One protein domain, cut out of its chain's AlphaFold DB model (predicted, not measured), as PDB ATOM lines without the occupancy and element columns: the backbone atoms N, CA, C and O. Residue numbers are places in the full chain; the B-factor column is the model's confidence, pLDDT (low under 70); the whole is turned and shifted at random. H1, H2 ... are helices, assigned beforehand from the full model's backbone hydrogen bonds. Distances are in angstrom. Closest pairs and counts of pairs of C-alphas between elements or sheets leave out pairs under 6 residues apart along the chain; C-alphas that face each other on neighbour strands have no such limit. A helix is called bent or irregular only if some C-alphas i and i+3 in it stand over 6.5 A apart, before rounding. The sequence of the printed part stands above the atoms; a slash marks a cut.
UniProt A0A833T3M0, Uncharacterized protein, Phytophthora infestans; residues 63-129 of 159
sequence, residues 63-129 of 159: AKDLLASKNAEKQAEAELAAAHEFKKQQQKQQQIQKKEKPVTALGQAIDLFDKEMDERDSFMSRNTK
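AT A GLANCE: This is residues 63 to 129 of the 159 residues of an uncharacterized protein of Phytophthora infestans (UniProt A0A833T3M0). Two helices make a flat, open U with unequal arms: the long helix H1 runs out, a short link turns the chain, and the shorter helix H2 runs back with a clear gap between it and H1. There is no packed core, and H1 makes most of the longest axis. The printed part has 67 residues with two named helices, H1 then H2, and no named strand; the class is all helix. The whole is extended, with a radius of gyration of the C-alphas of 18.4 A and spans of 60 by 28 by 8 A.

HOW THE PARTS SIT: H1, residues 63 to 98, and H2, residues 105 to 129, are apart: no C-alpha of the one is within 8 A of the other. The N-to-C direction of H1 has the components 0.27, -0.73 and 0.63; that of H2 has -0.47, 0.63 and -0.62. Residues 63 to 97, 99 to 106 and 108 to 129 stand free. In H1 and H2 every O i to N i+4 pair is within hydrogen-bond range.

IN THESE COORDINATES: H1 begins at C-alpha 63 at (-9.012, -22.378, -67.904) and ends at C-alpha 98 at (4.562, -58.514, -32.024), 52.7 A away. H2 begins at C-alpha 105 at (-4.683, -59.135, -21.749) and ends at C-alpha 129 at (-18.333, -35.975, -46.102), 36.3 A away. Neither helix is bent.

THE WHOLE: The two C-alphas farthest apart are those of Ala 63 and Pro 102, 60.5 A. The first and last printed C-alphas, those of Ala 63 and Lys 129, are 27.3 A apart. The printed part has no cut, and the link from H1 to H2, 6 residues, is short. The mean pLDDT of the printed part is 72.1; residues 72 to 86, 88 to 102 and 125 to 129 are under 70.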
ATOM      1  N   ALA A  63      -9.115 -20.981 -67.485       76.12
ATOM      2  CA  ALA A  63      -9.012 -22.378 -67.904       76.12
ATOM      3  C   ALA A  63      -7.645 -23.011 -67.569       76.12
ATOM      4  O   ALA A  63      -7.591 -24.159 -67.124       76.12
ATOM      5  N   LYS A  64      -6.539 -22.274 -67.747       78.06
ATOM      6  CA  LYS A  64      -5.200 -22.738 -67.347       78.06
ATOM      7  C   LYS A  64      -5.069 -22.839 -65.829       78.06
ATOM      8  O   LYS A  64      -4.493 -23.814 -65.351       78.06
ATOM      9  N   ASP A  65      -5.647 -21.900 -65.088       79.50
ATOM     10  CA  ASP A  65      -5.627 -21.925 -63.624       79.50
ATOM     11  C   ASP A  65      -6.424 -23.111 -63.058       79.50
ATOM     12  O   ASP A  65      -5.951 -23.776 -62.141       79.50
ATOM     13  N   LEU A  66      -7.568 -23.466 -63.656       77.44
ATOM     14  CA  LEU A  66      -8.330 -24.669 -63.288       77.44
ATOM     15  C   LEU A  66      -7.569 -25.970 -63.580       77.44
ATOM     16  O   LEU A  66      -7.649 -26.939 -62.821       77.44
ATOM     17  N   LEU A  67      -6.819 -26.020 -64.683       81.00
ATOM     18  CA  LEU A  67      -5.957 -27.163 -64.984       81.00
ATOM     19  C   LEU A  67      -4.804 -27.259 -63.980       81.00
ATOM     20  O   LEU A  67      -4.497 -28.353 -63.505       81.00
ATOM     21  N   ALA A  68      -4.198 -26.128 -63.620       78.69
ATOM     22  CA  ALA A  68      -3.147 -26.071 -62.613       78.69
ATOM     23  C   ALA A  68      -3.664 -26.487 -61.226       78.69
ATOM     24  O   ALA A  68      -3.029 -27.313 -60.570       78.69
ATOM     25  N   SER A  69      -4.839 -26.004 -60.807       71.56
ATOM     26  CA  SER A  69      -5.442 -26.370 -59.522       71.56
ATOM     27  C   SER A  69      -5.792 -27.856 -59.459       71.56
ATOM     28  O   SER A  69      -5.512 -28.511 -58.461       71.56
ATOM     29  N   LYS A  70      -6.327 -28.422 -60.548       77.56
ATOM     30  CA  LYS A  70      -6.617 -29.860 -60.641       77.56
ATOM     31  C   LYS A  70      -5.344 -30.708 -60.583       77.56
ATOM     32  O   LYS A  70      -5.337 -31.785 -59.989       77.56
ATOM     33  N   ASN A  71      -4.261 -30.238 -61.198       75.69
ATOM     34  CA  ASN A  71      -2.973 -30.924 -61.132       75.69
ATOM     35  C   ASN A  71      -2.366 -30.856 -59.722       75.69
ATOM     36  O   ASN A  71      -1.831 -31.861 -59.260       75.69
ATOM     37  N   ALA A  72      -2.501 -29.725 -59.025       68.62
ATOM     38  CA  ALA A  72      -2.083 -29.587 -57.631       68.62
ATOM     39  C   ALA A  72      -2.898 -30.495 -56.689       68.62
ATOM     40  O   ALA A  72      -2.328 -31.170 -55.837       68.62
ATOM     41  N   GLU A  73      -4.217 -30.592 -56.890       60.88
ATOM     42  CA  GLU A  73      -5.080 -31.517 -56.140       60.88
ATOM     43  C   GLU A  73      -4.654 -32.978 -56.351       60.88
ATOM     44  O   GLU A  73      -4.500 -33.732 -55.391       60.88
ATOM     45  N   LYS A  74      -4.351 -33.365 -57.597       68.88
ATOM     46  CA  LYS A  74      -3.861 -34.713 -57.917       68.88
ATOM     47  C   LYS A  74      -2.519 -35.034 -57.243       68.88
ATOM     48  O   LYS A  74      -2.285 -36.184 -56.875       68.88
ATOM     49  N   GLN A  75      -1.634 -34.049 -57.095       66.75
ATOM     50  CA  GLN A  75      -0.358 -34.232 -56.394       66.75
ATOM     51  C   GLN A  75      -0.569 -34.420 -54.887       66.75
ATOM     52  O   GLN A  75      -0.010 -35.351 -54.312       66.75
ATOM     53  N   ALA A  76      -1.458 -33.636 -54.270       60.34
ATOM     54  CA  ALA A  76      -1.801 -33.795 -52.858       60.34
ATOM     55  C   ALA A  76      -2.440 -35.169 -52.554       60.34
ATOM     56  O   ALA A  76      -2.145 -35.790 -51.531       60.34
ATOM     57  N   GLU A  77      -3.280 -35.692 -53.453       58.41
ATOM     58  CA  GLU A  77      -3.834 -37.046 -53.310       58.41
ATOM     59  C   GLU A  77      -2.762 -38.142 -53.431       58.41
ATOM     60  O   GLU A  77      -2.816 -39.144 -52.711       58.41
ATOM     61  N   ALA A  78      -1.768 -37.952 -54.303       63.06
ATOM     62  CA  ALA A  78      -0.657 -38.890 -54.460       63.06
ATOM     63  C   ALA A  78       0.248 -38.936 -53.215       63.06
ATOM     64  O   ALA A  78       0.680 -40.017 -52.811       63.06
ATOM     65  N   GLU A  79       0.486 -37.797 -52.562       60.81
ATOM     66  CA  GLU A  79       1.254 -37.735 -51.311       60.81
ATOM     67  C   GLU A  79       0.541 -38.453 -50.156       60.81
ATOM     68  O   GLU A  79       1.164 -39.209 -49.404       60.81
ATOM     69  N   LEU A  80      -0.785 -38.306 -50.050       60.31
ATOM     70  CA  LEU A  80      -1.582 -39.042 -49.062       60.31
ATOM     71  C   LEU A  80      -1.579 -40.554 -49.324       60.31
ATOM     72  O   LEU A  80      -1.526 -41.345 -48.377       60.31
ATOM     73  N   ALA A  81      -1.603 -40.968 -50.594       61.00
ATOM     74  CA  ALA A  81      -1.484 -42.375 -50.962       61.00
ATOM     75  C   ALA A  81      -0.115 -42.950 -50.558       61.00
ATOM     76  O   ALA A  81      -0.062 -44.007 -49.927       61.00
ATOM     77  N   ALA A  82       0.975 -42.222 -50.821       64.94
ATOM     78  CA  ALA A  82       2.325 -42.632 -50.437       64.94
ATOM     79  C   ALA A  82       2.499 -42.732 -48.908       64.94
ATOM     80  O   ALA A  82       3.061 -43.709 -48.404       64.94
ATOM     81  N   ALA A  83       1.949 -41.780 -48.145       62.84
ATOM     82  CA  ALA A  83       1.977 -41.818 -46.682       62.84
ATOM     83  C   ALA A  83       1.199 -43.019 -46.115       62.84
ATOM     84  O   ALA A  83       1.642 -43.681 -45.170       62.84
ATOM     85  N   HIS A  84       0.049 -43.343 -46.713       65.31
ATOM     86  CA  HIS A  84      -0.754 -44.492 -46.305       65.31
ATOM     87  C   HIS A  84      -0.068 -45.827 -46.639       65.31
ATOM     88  O   HIS A  84      -0.102 -46.763 -45.834       65.31
ATOM     89  N   GLU A  85       0.603 -45.927 -47.791       67.12
ATOM     90  CA  GLU A  85       1.388 -47.110 -48.152       67.12
ATOM     91  C   GLU A  85       2.585 -47.320 -47.223       67.12
ATOM     92  O   GLU A  85       2.795 -48.441 -46.753       67.12
ATOM     93  N   PHE A  86       3.306 -46.255 -46.867       66.88
ATOM     94  CA  PHE A  86       4.414 -46.336 -45.916       66.88
ATOM     95  C   PHE A  86       3.945 -46.761 -44.515       66.88
ATOM     96  O   PHE A  86       4.528 -47.669 -43.916       66.88
ATOM     97  N   LYS A  87       2.826 -46.204 -44.017       70.44
ATOM     98  CA  LYS A  87       2.216 -46.625 -42.739       70.44
ATOM     99  C   LYS A  87       1.832 -48.107 -42.764       70.44
ATOM    100  O   LYS A  87       2.091 -48.835 -41.806       70.44
ATOM    101  N   LYS A  88       1.272 -48.588 -43.878       69.81
ATOM    102  CA  LYS A  88       0.898 -50.000 -44.053       69.81
ATOM    103  C   LYS A  88       2.122 -50.920 -44.089       69.81
ATOM    104  O   LYS A  88       2.067 -52.025 -43.550       69.81
ATOM    105  N   GLN A  89       3.225 -50.486 -44.698       67.00
ATOM    106  CA  GLN A  89       4.484 -51.236 -44.697       67.00
ATOM    107  C   GLN A  89       5.122 -51.281 -43.300       67.00
ATOM    108  O   GLN A  89       5.513 -52.364 -42.858       67.00
ATOM    109  N   GLN A  90       5.140 -50.167 -42.559       67.69
ATOM    110  CA  GLN A  90       5.599 -50.154 -41.164       67.69
ATOM    111  C   GLN A  90       4.753 -51.060 -40.262       67.69
ATOM    112  O   GLN A  90       5.304 -51.845 -39.490       67.69
ATOM    113  N   GLN A  91       3.423 -51.016 -40.385       67.88
ATOM    114  CA  GLN A  91       2.538 -51.884 -39.602       67.88
ATOM    115  C   GLN A  91       2.802 -53.371 -39.866       67.88
ATOM    116  O   GLN A  91       2.787 -54.169 -38.928       67.88
ATOM    117  N   LYS A  92       3.099 -53.760 -41.114       65.56
ATOM    118  CA  LYS A  92       3.458 -55.150 -41.441       65.56
ATOM    119  C   LYS A  92       4.748 -55.598 -40.752       65.56
ATOM    120  O   LYS A  92       4.795 -56.718 -40.251       65.56
ATOM    121  N   GLN A  93       5.767 -54.743 -40.686       61.75
ATOM    122  CA  GLN A  93       7.021 -55.072 -39.997       61.75
ATOM    123  C   GLN A  93       6.835 -55.148 -38.473       61.75
ATOM    124  O   GLN A  93       7.342 -56.066 -37.830       61.75
ATOM    125  N   GLN A  94       6.035 -54.248 -37.889       62.53
ATOM    126  CA  GLN A  94       5.730 -54.276 -36.454       62.53
ATOM    127  C   GLN A  94       4.884 -55.496 -36.053       62.53
ATOM    128  O   GLN A  94       5.073 -56.042 -34.967       62.53
ATOM    129  N   GLN A  95       3.990 -55.981 -36.924       61.09
ATOM    130  CA  GLN A  95       3.227 -57.210 -36.668       61.09
ATOM    131  C   GLN A  95       4.106 -58.466 -36.605       61.09
ATOM    132  O   GLN A  95       3.761 -59.394 -35.880       61.09
ATOM    133  N   ILE A  96       5.233 -58.507 -37.324       60.34
ATOM    134  CA  ILE A  96       6.170 -59.639 -37.261       60.34
ATOM    135  C   ILE A  96       6.862 -59.672 -35.890       60.34
ATOM    136  O   ILE A  96       6.912 -60.728 -35.271       60.34
ATOM    137  N   GLN A  97       7.269 -58.517 -35.354       58.88
ATOM    138  CA  GLN A  97       7.882 -58.430 -34.020       58.88
ATOM    139  C   GLN A  97       6.884 -58.640 -32.867       58.88
ATOM    140  O   GLN A  97       7.248 -59.151 -31.811       58.88
ATOM    141  N   LYS A  98       5.604 -58.273 -33.043       58.69
ATOM    142  CA  LYS A  98       4.562 -58.514 -32.024       58.69
ATOM    143  C   LYS A  98       4.253 -60.008 -31.816       58.69
ATOM    144  O   LYS A  98       3.733 -60.349 -30.760       58.69
ATOM    145  N   LYS A  99       4.579 -60.895 -32.768       57.34
ATOM    146  CA  LYS A  99       4.344 -62.352 -32.651       57.34
ATOM    147  C   LYS A  99       5.301 -63.069 -31.696       57.34
ATOM    148  O   LYS A  99       4.971 -64.156 -31.239       57.34
ATOM    149  N   GLU A 100       6.453 -62.477 -31.391       60.84
ATOM    150  CA  GLU A 100       7.445 -63.070 -30.482       60.84
ATOM    151  C   GLU A 100       7.201 -62.704 -29.010       60.84
ATOM    152  O   GLU A 100       7.765 -63.326 -28.112       60.84
ATOM    153  N   LYS A 101       6.337 -61.718 -28.733       63.12
ATOM    154  CA  LYS A 101       5.993 -61.317 -27.363       63.12
ATOM    155  C   LYS A 101       4.762 -62.090 -26.875       63.12
ATOM    156  O   LYS A 101       3.810 -62.245 -27.642       63.12
ATOM    157  N   PRO A 102       4.731 -62.547 -25.608       65.75
ATOM    158  CA  PRO A 102       3.553 -63.207 -25.061       65.75
ATOM    159  C   PRO A 102       2.357 -62.251 -25.110       65.75
ATOM    160  O   PRO A 102       2.444 -61.098 -24.681       65.75
ATOM    161  N   VAL A 103       1.240 -62.727 -25.659       71.19
ATOM    162  CA  VAL A 103       0.005 -61.950 -25.779       71.19
ATOM    163  C   VAL A 103      -0.575 -61.740 -24.381       71.19
ATOM    164  O   VAL A 103      -1.078 -62.672 -23.760       71.19
ATOM    165  N   THR A 104      -0.488 -60.513 -23.872       80.38
ATOM    166  CA  THR A 104      -1.065 -60.130 -22.578       80.38
ATOM    167  C   THR A 104      -2.483 -59.588 -22.763       80.38
ATOM    168  O   THR A 104      -2.804 -59.014 -23.805       80.38
ATOM    169  N   ALA A 105      -3.335 -59.718 -21.739       82.44
ATOM    170  CA  ALA A 105      -4.683 -59.135 -21.749       82.44
ATOM    171  C   ALA A 105      -4.654 -57.613 -21.990       82.44
ATOM    172  O   ALA A 105      -5.488 -57.078 -22.715       82.44
ATOM    173  N   LEU A 106      -3.640 -56.927 -21.448       83.88
ATOM    174  CA  LEU A 106      -3.400 -55.508 -21.705       83.88
ATOM    175  C   LEU A 106      -3.058 -55.243 -23.179       83.88
ATOM    176  O   LEU A 106      -3.593 -54.311 -23.767       83.88
ATOM    177  N   GLY A 107      -2.215 -56.077 -23.797       82.69
ATOM    178  CA  GLY A 107      -1.893 -55.967 -25.222       82.69
ATOM    179  C   GLY A 107      -3.123 -56.134 -26.115       82.69
ATOM    180  O   GLY A 107      -3.328 -55.346 -27.034       82.69
ATOM    181  N   GLN A 108      -3.993 -57.094 -25.793       84.31
ATOM    182  CA  GLN A 108      -5.261 -57.283 -26.503       84.31
ATOM    183  C   GLN A 108      -6.213 -56.094 -26.318       84.31
ATOM    184  O   GLN A 108      -6.860 -55.684 -27.279       84.31
ATOM    185  N   ALA A 109      -6.289 -55.523 -25.111       85.69
ATOM    186  CA  ALA A 109      -7.114 -54.347 -24.841       85.69
ATOM    187  C   ALA A 109      -6.640 -53.115 -25.631       85.69
ATOM    188  O   ALA A 109      -7.470 -52.391 -26.178       85.69
ATOM    189  N   ILE A 110      -5.324 -52.912 -25.746       86.94
ATOM    190  CA  ILE A 110      -4.740 -51.830 -26.555       86.94
ATOM    191  C   ILE A 110      -5.060 -52.038 -28.042       86.94
ATOM    192  O   ILE A 110      -5.567 -51.125 -28.687       86.94
ATOM    193  N   ASP A 111      -4.864 -53.246 -28.577       85.25
ATOM    194  CA  ASP A 111      -5.170 -53.527 -29.987       85.25
ATOM    195  C   ASP A 111      -6.684 -53.394 -30.302       85.25
ATOM    196  O   ASP A 111      -7.059 -53.101 -31.440       85.25
ATOM    197  N   LEU A 112      -7.575 -53.632 -29.329       89.00
ATOM    198  CA  LEU A 112      -9.018 -53.382 -29.468       89.00
ATOM    199  C   LEU A 112      -9.351 -51.885 -29.440       89.00
ATOM    200  O   LEU A 112     -10.184 -51.437 -30.226       89.00
ATOM    201  N   PHE A 113      -8.688 -51.120 -28.574       90.94
ATOM    202  CA  PHE A 113      -8.848 -49.671 -28.490       90.94
ATOM    203  C   PHE A 113      -8.408 -48.970 -29.779       90.94
ATOM    204  O   PHE A 113      -9.135 -48.119 -30.289       90.94
ATOM    205  N   ASP A 114      -7.269 -49.375 -30.349       90.19
ATOM    206  CA  ASP A 114      -6.777 -48.836 -31.620       90.19
ATOM    207  C   ASP A 114      -7.803 -49.050 -32.747       90.19
ATOM    208  O   ASP A 114      -8.111 -48.128 -33.503       90.19
ATOM    209  N   LYS A 115      -8.411 -50.244 -32.811       89.75
ATOM    210  CA  LYS A 115      -9.483 -50.543 -33.776       89.75
ATOM    211  C   LYS A 115     -10.722 -49.676 -33.557       89.75
ATOM    212  O   LYS A 115     -11.298 -49.194 -34.529       89.75
ATOM    213  N   GLU A 116     -11.135 -49.461 -32.307       89.81
ATOM    214  CA  GLU A 116     -12.279 -48.598 -31.996       89.81
ATOM    215  C   GLU A 116     -12.016 -47.142 -32.409       89.81
ATOM    216  O   GLU A 116     -12.907 -46.477 -32.943       89.81
ATOM    217  N   MET A 117     -10.794 -46.641 -32.208       88.12
ATOM    218  CA  MET A 117     -10.412 -45.292 -32.629       88.12
ATOM    219  C   MET A 117     -10.399 -45.146 -34.155       88.12
ATOM    220  O   MET A 117     -11.019 -44.215 -34.672       88.12
ATOM    221  N   ASP A 118      -9.823 -46.106 -34.885       85.38
ATOM    222  CA  ASP A 118      -9.859 -46.126 -36.357       85.38
ATOM    223  C   ASP A 118     -11.310 -46.162 -36.902       85.38
ATOM    224  O   ASP A 118     -11.646 -45.521 -37.910       85.38
ATOM    225  N   GLU A 119     -12.210 -46.891 -36.232       86.38
ATOM    226  CA  GLU A 119     -13.638 -46.930 -36.565       86.38
ATOM    227  C   GLU A 119     -14.353 -45.607 -36.259       86.38
ATOM    228  O   GLU A 119     -15.164 -45.147 -37.075       86.38
ATOM    229  N   ARG A 120     -14.042 -44.963 -35.127       85.19
ATOM    230  CA  ARG A 120     -14.564 -43.635 -34.765       85.19
ATOM    231  C   ARG A 120     -14.138 -42.581 -35.783       85.19
ATOM    232  O   ARG A 120     -14.995 -41.831 -36.261       85.19
ATOM    233  N   ASP A 121     -12.877 -42.580 -36.199       80.81
ATOM    234  CA  ASP A 121     -12.358 -41.671 -37.227       80.81
ATOM    235  C   ASP A 121     -13.012 -41.927 -38.595       80.81
ATOM    236  O   ASP A 121     -13.429 -41.004 -39.311       80.81
ATOM    237  N   SER A 122     -13.213 -43.199 -38.943       80.44
ATOM    238  CA  SER A 122     -13.954 -43.603 -40.143       80.44
ATOM    239  C   SER A 122     -15.423 -43.158 -40.103       80.44
ATOM    240  O   SER A 122     -15.996 -42.770 -41.127       80.44
ATOM    241  N   PHE A 123     -16.057 -43.198 -38.933       78.38
ATOM    242  CA  PHE A 123     -17.433 -42.752 -38.747       78.38
ATOM    243  C   PHE A 123     -17.550 -41.224 -38.833       78.38
ATOM    244  O   PHE A 123     -18.421 -40.709 -39.544       78.38
ATOM    245  N   MET A 124     -16.643 -40.495 -38.180       78.38
ATOM    246  CA  MET A 124     -16.570 -39.034 -38.231       78.38
ATOM    247  C   MET A 124     -16.318 -38.528 -39.655       78.38
ATOM    248  O   MET A 124     -17.055 -37.664 -40.135       78.38
ATOM    249  N   SER A 125     -15.369 -39.120 -40.386       68.94
ATOM    250  CA  SER A 125     -15.067 -38.727 -41.770       68.94
ATOM    251  C   SER A 125     -16.215 -39.006 -42.750       68.94
ATOM    252  O   SER A 125     -16.482 -38.208 -43.654       68.94
ATOM    253  N   ARG A 126     -16.964 -40.103 -42.571       60.66
ATOM    254  CA  ARG A 126     -18.173 -40.380 -43.370       60.66
ATOM    255  C   ARG A 126     -19.308 -39.410 -43.052       60.66
ATOM    256  O   ARG A 126     -20.052 -39.032 -43.961       60.66
ATOM    257  N   ASN A 127     -19.457 -39.004 -41.791       59.19
ATOM    258  CA  ASN A 127     -20.505 -38.073 -41.374       59.19
ATOM    259  C   ASN A 127     -20.233 -36.645 -41.881       59.19
ATOM    260  O   ASN A 127     -21.148 -35.985 -42.380       59.19
ATOM    261  N   THR A 128     -18.978 -36.188 -41.856       58.50
ATOM    262  CA  THR A 128     -18.596 -34.870 -42.393       58.50
ATOM    263  C   THR A 128     -18.656 -34.829 -43.924       58.50
ATOM    264  O   THR A 128     -19.216 -33.881 -44.478       58.50
ATOM    265  N   LYS A 129     -18.224 -35.889 -44.629       56.00
ATOM    266  CA  LYS A 129     -18.333 -35.975 -46.102       56.00
ATOM    267  C   LYS A 129     -19.782 -36.075 -46.609       56.00
ATOM    268  O   LYS A 129     -20.098 -35.493 -47.645       56.00
TER     269      LYS A 129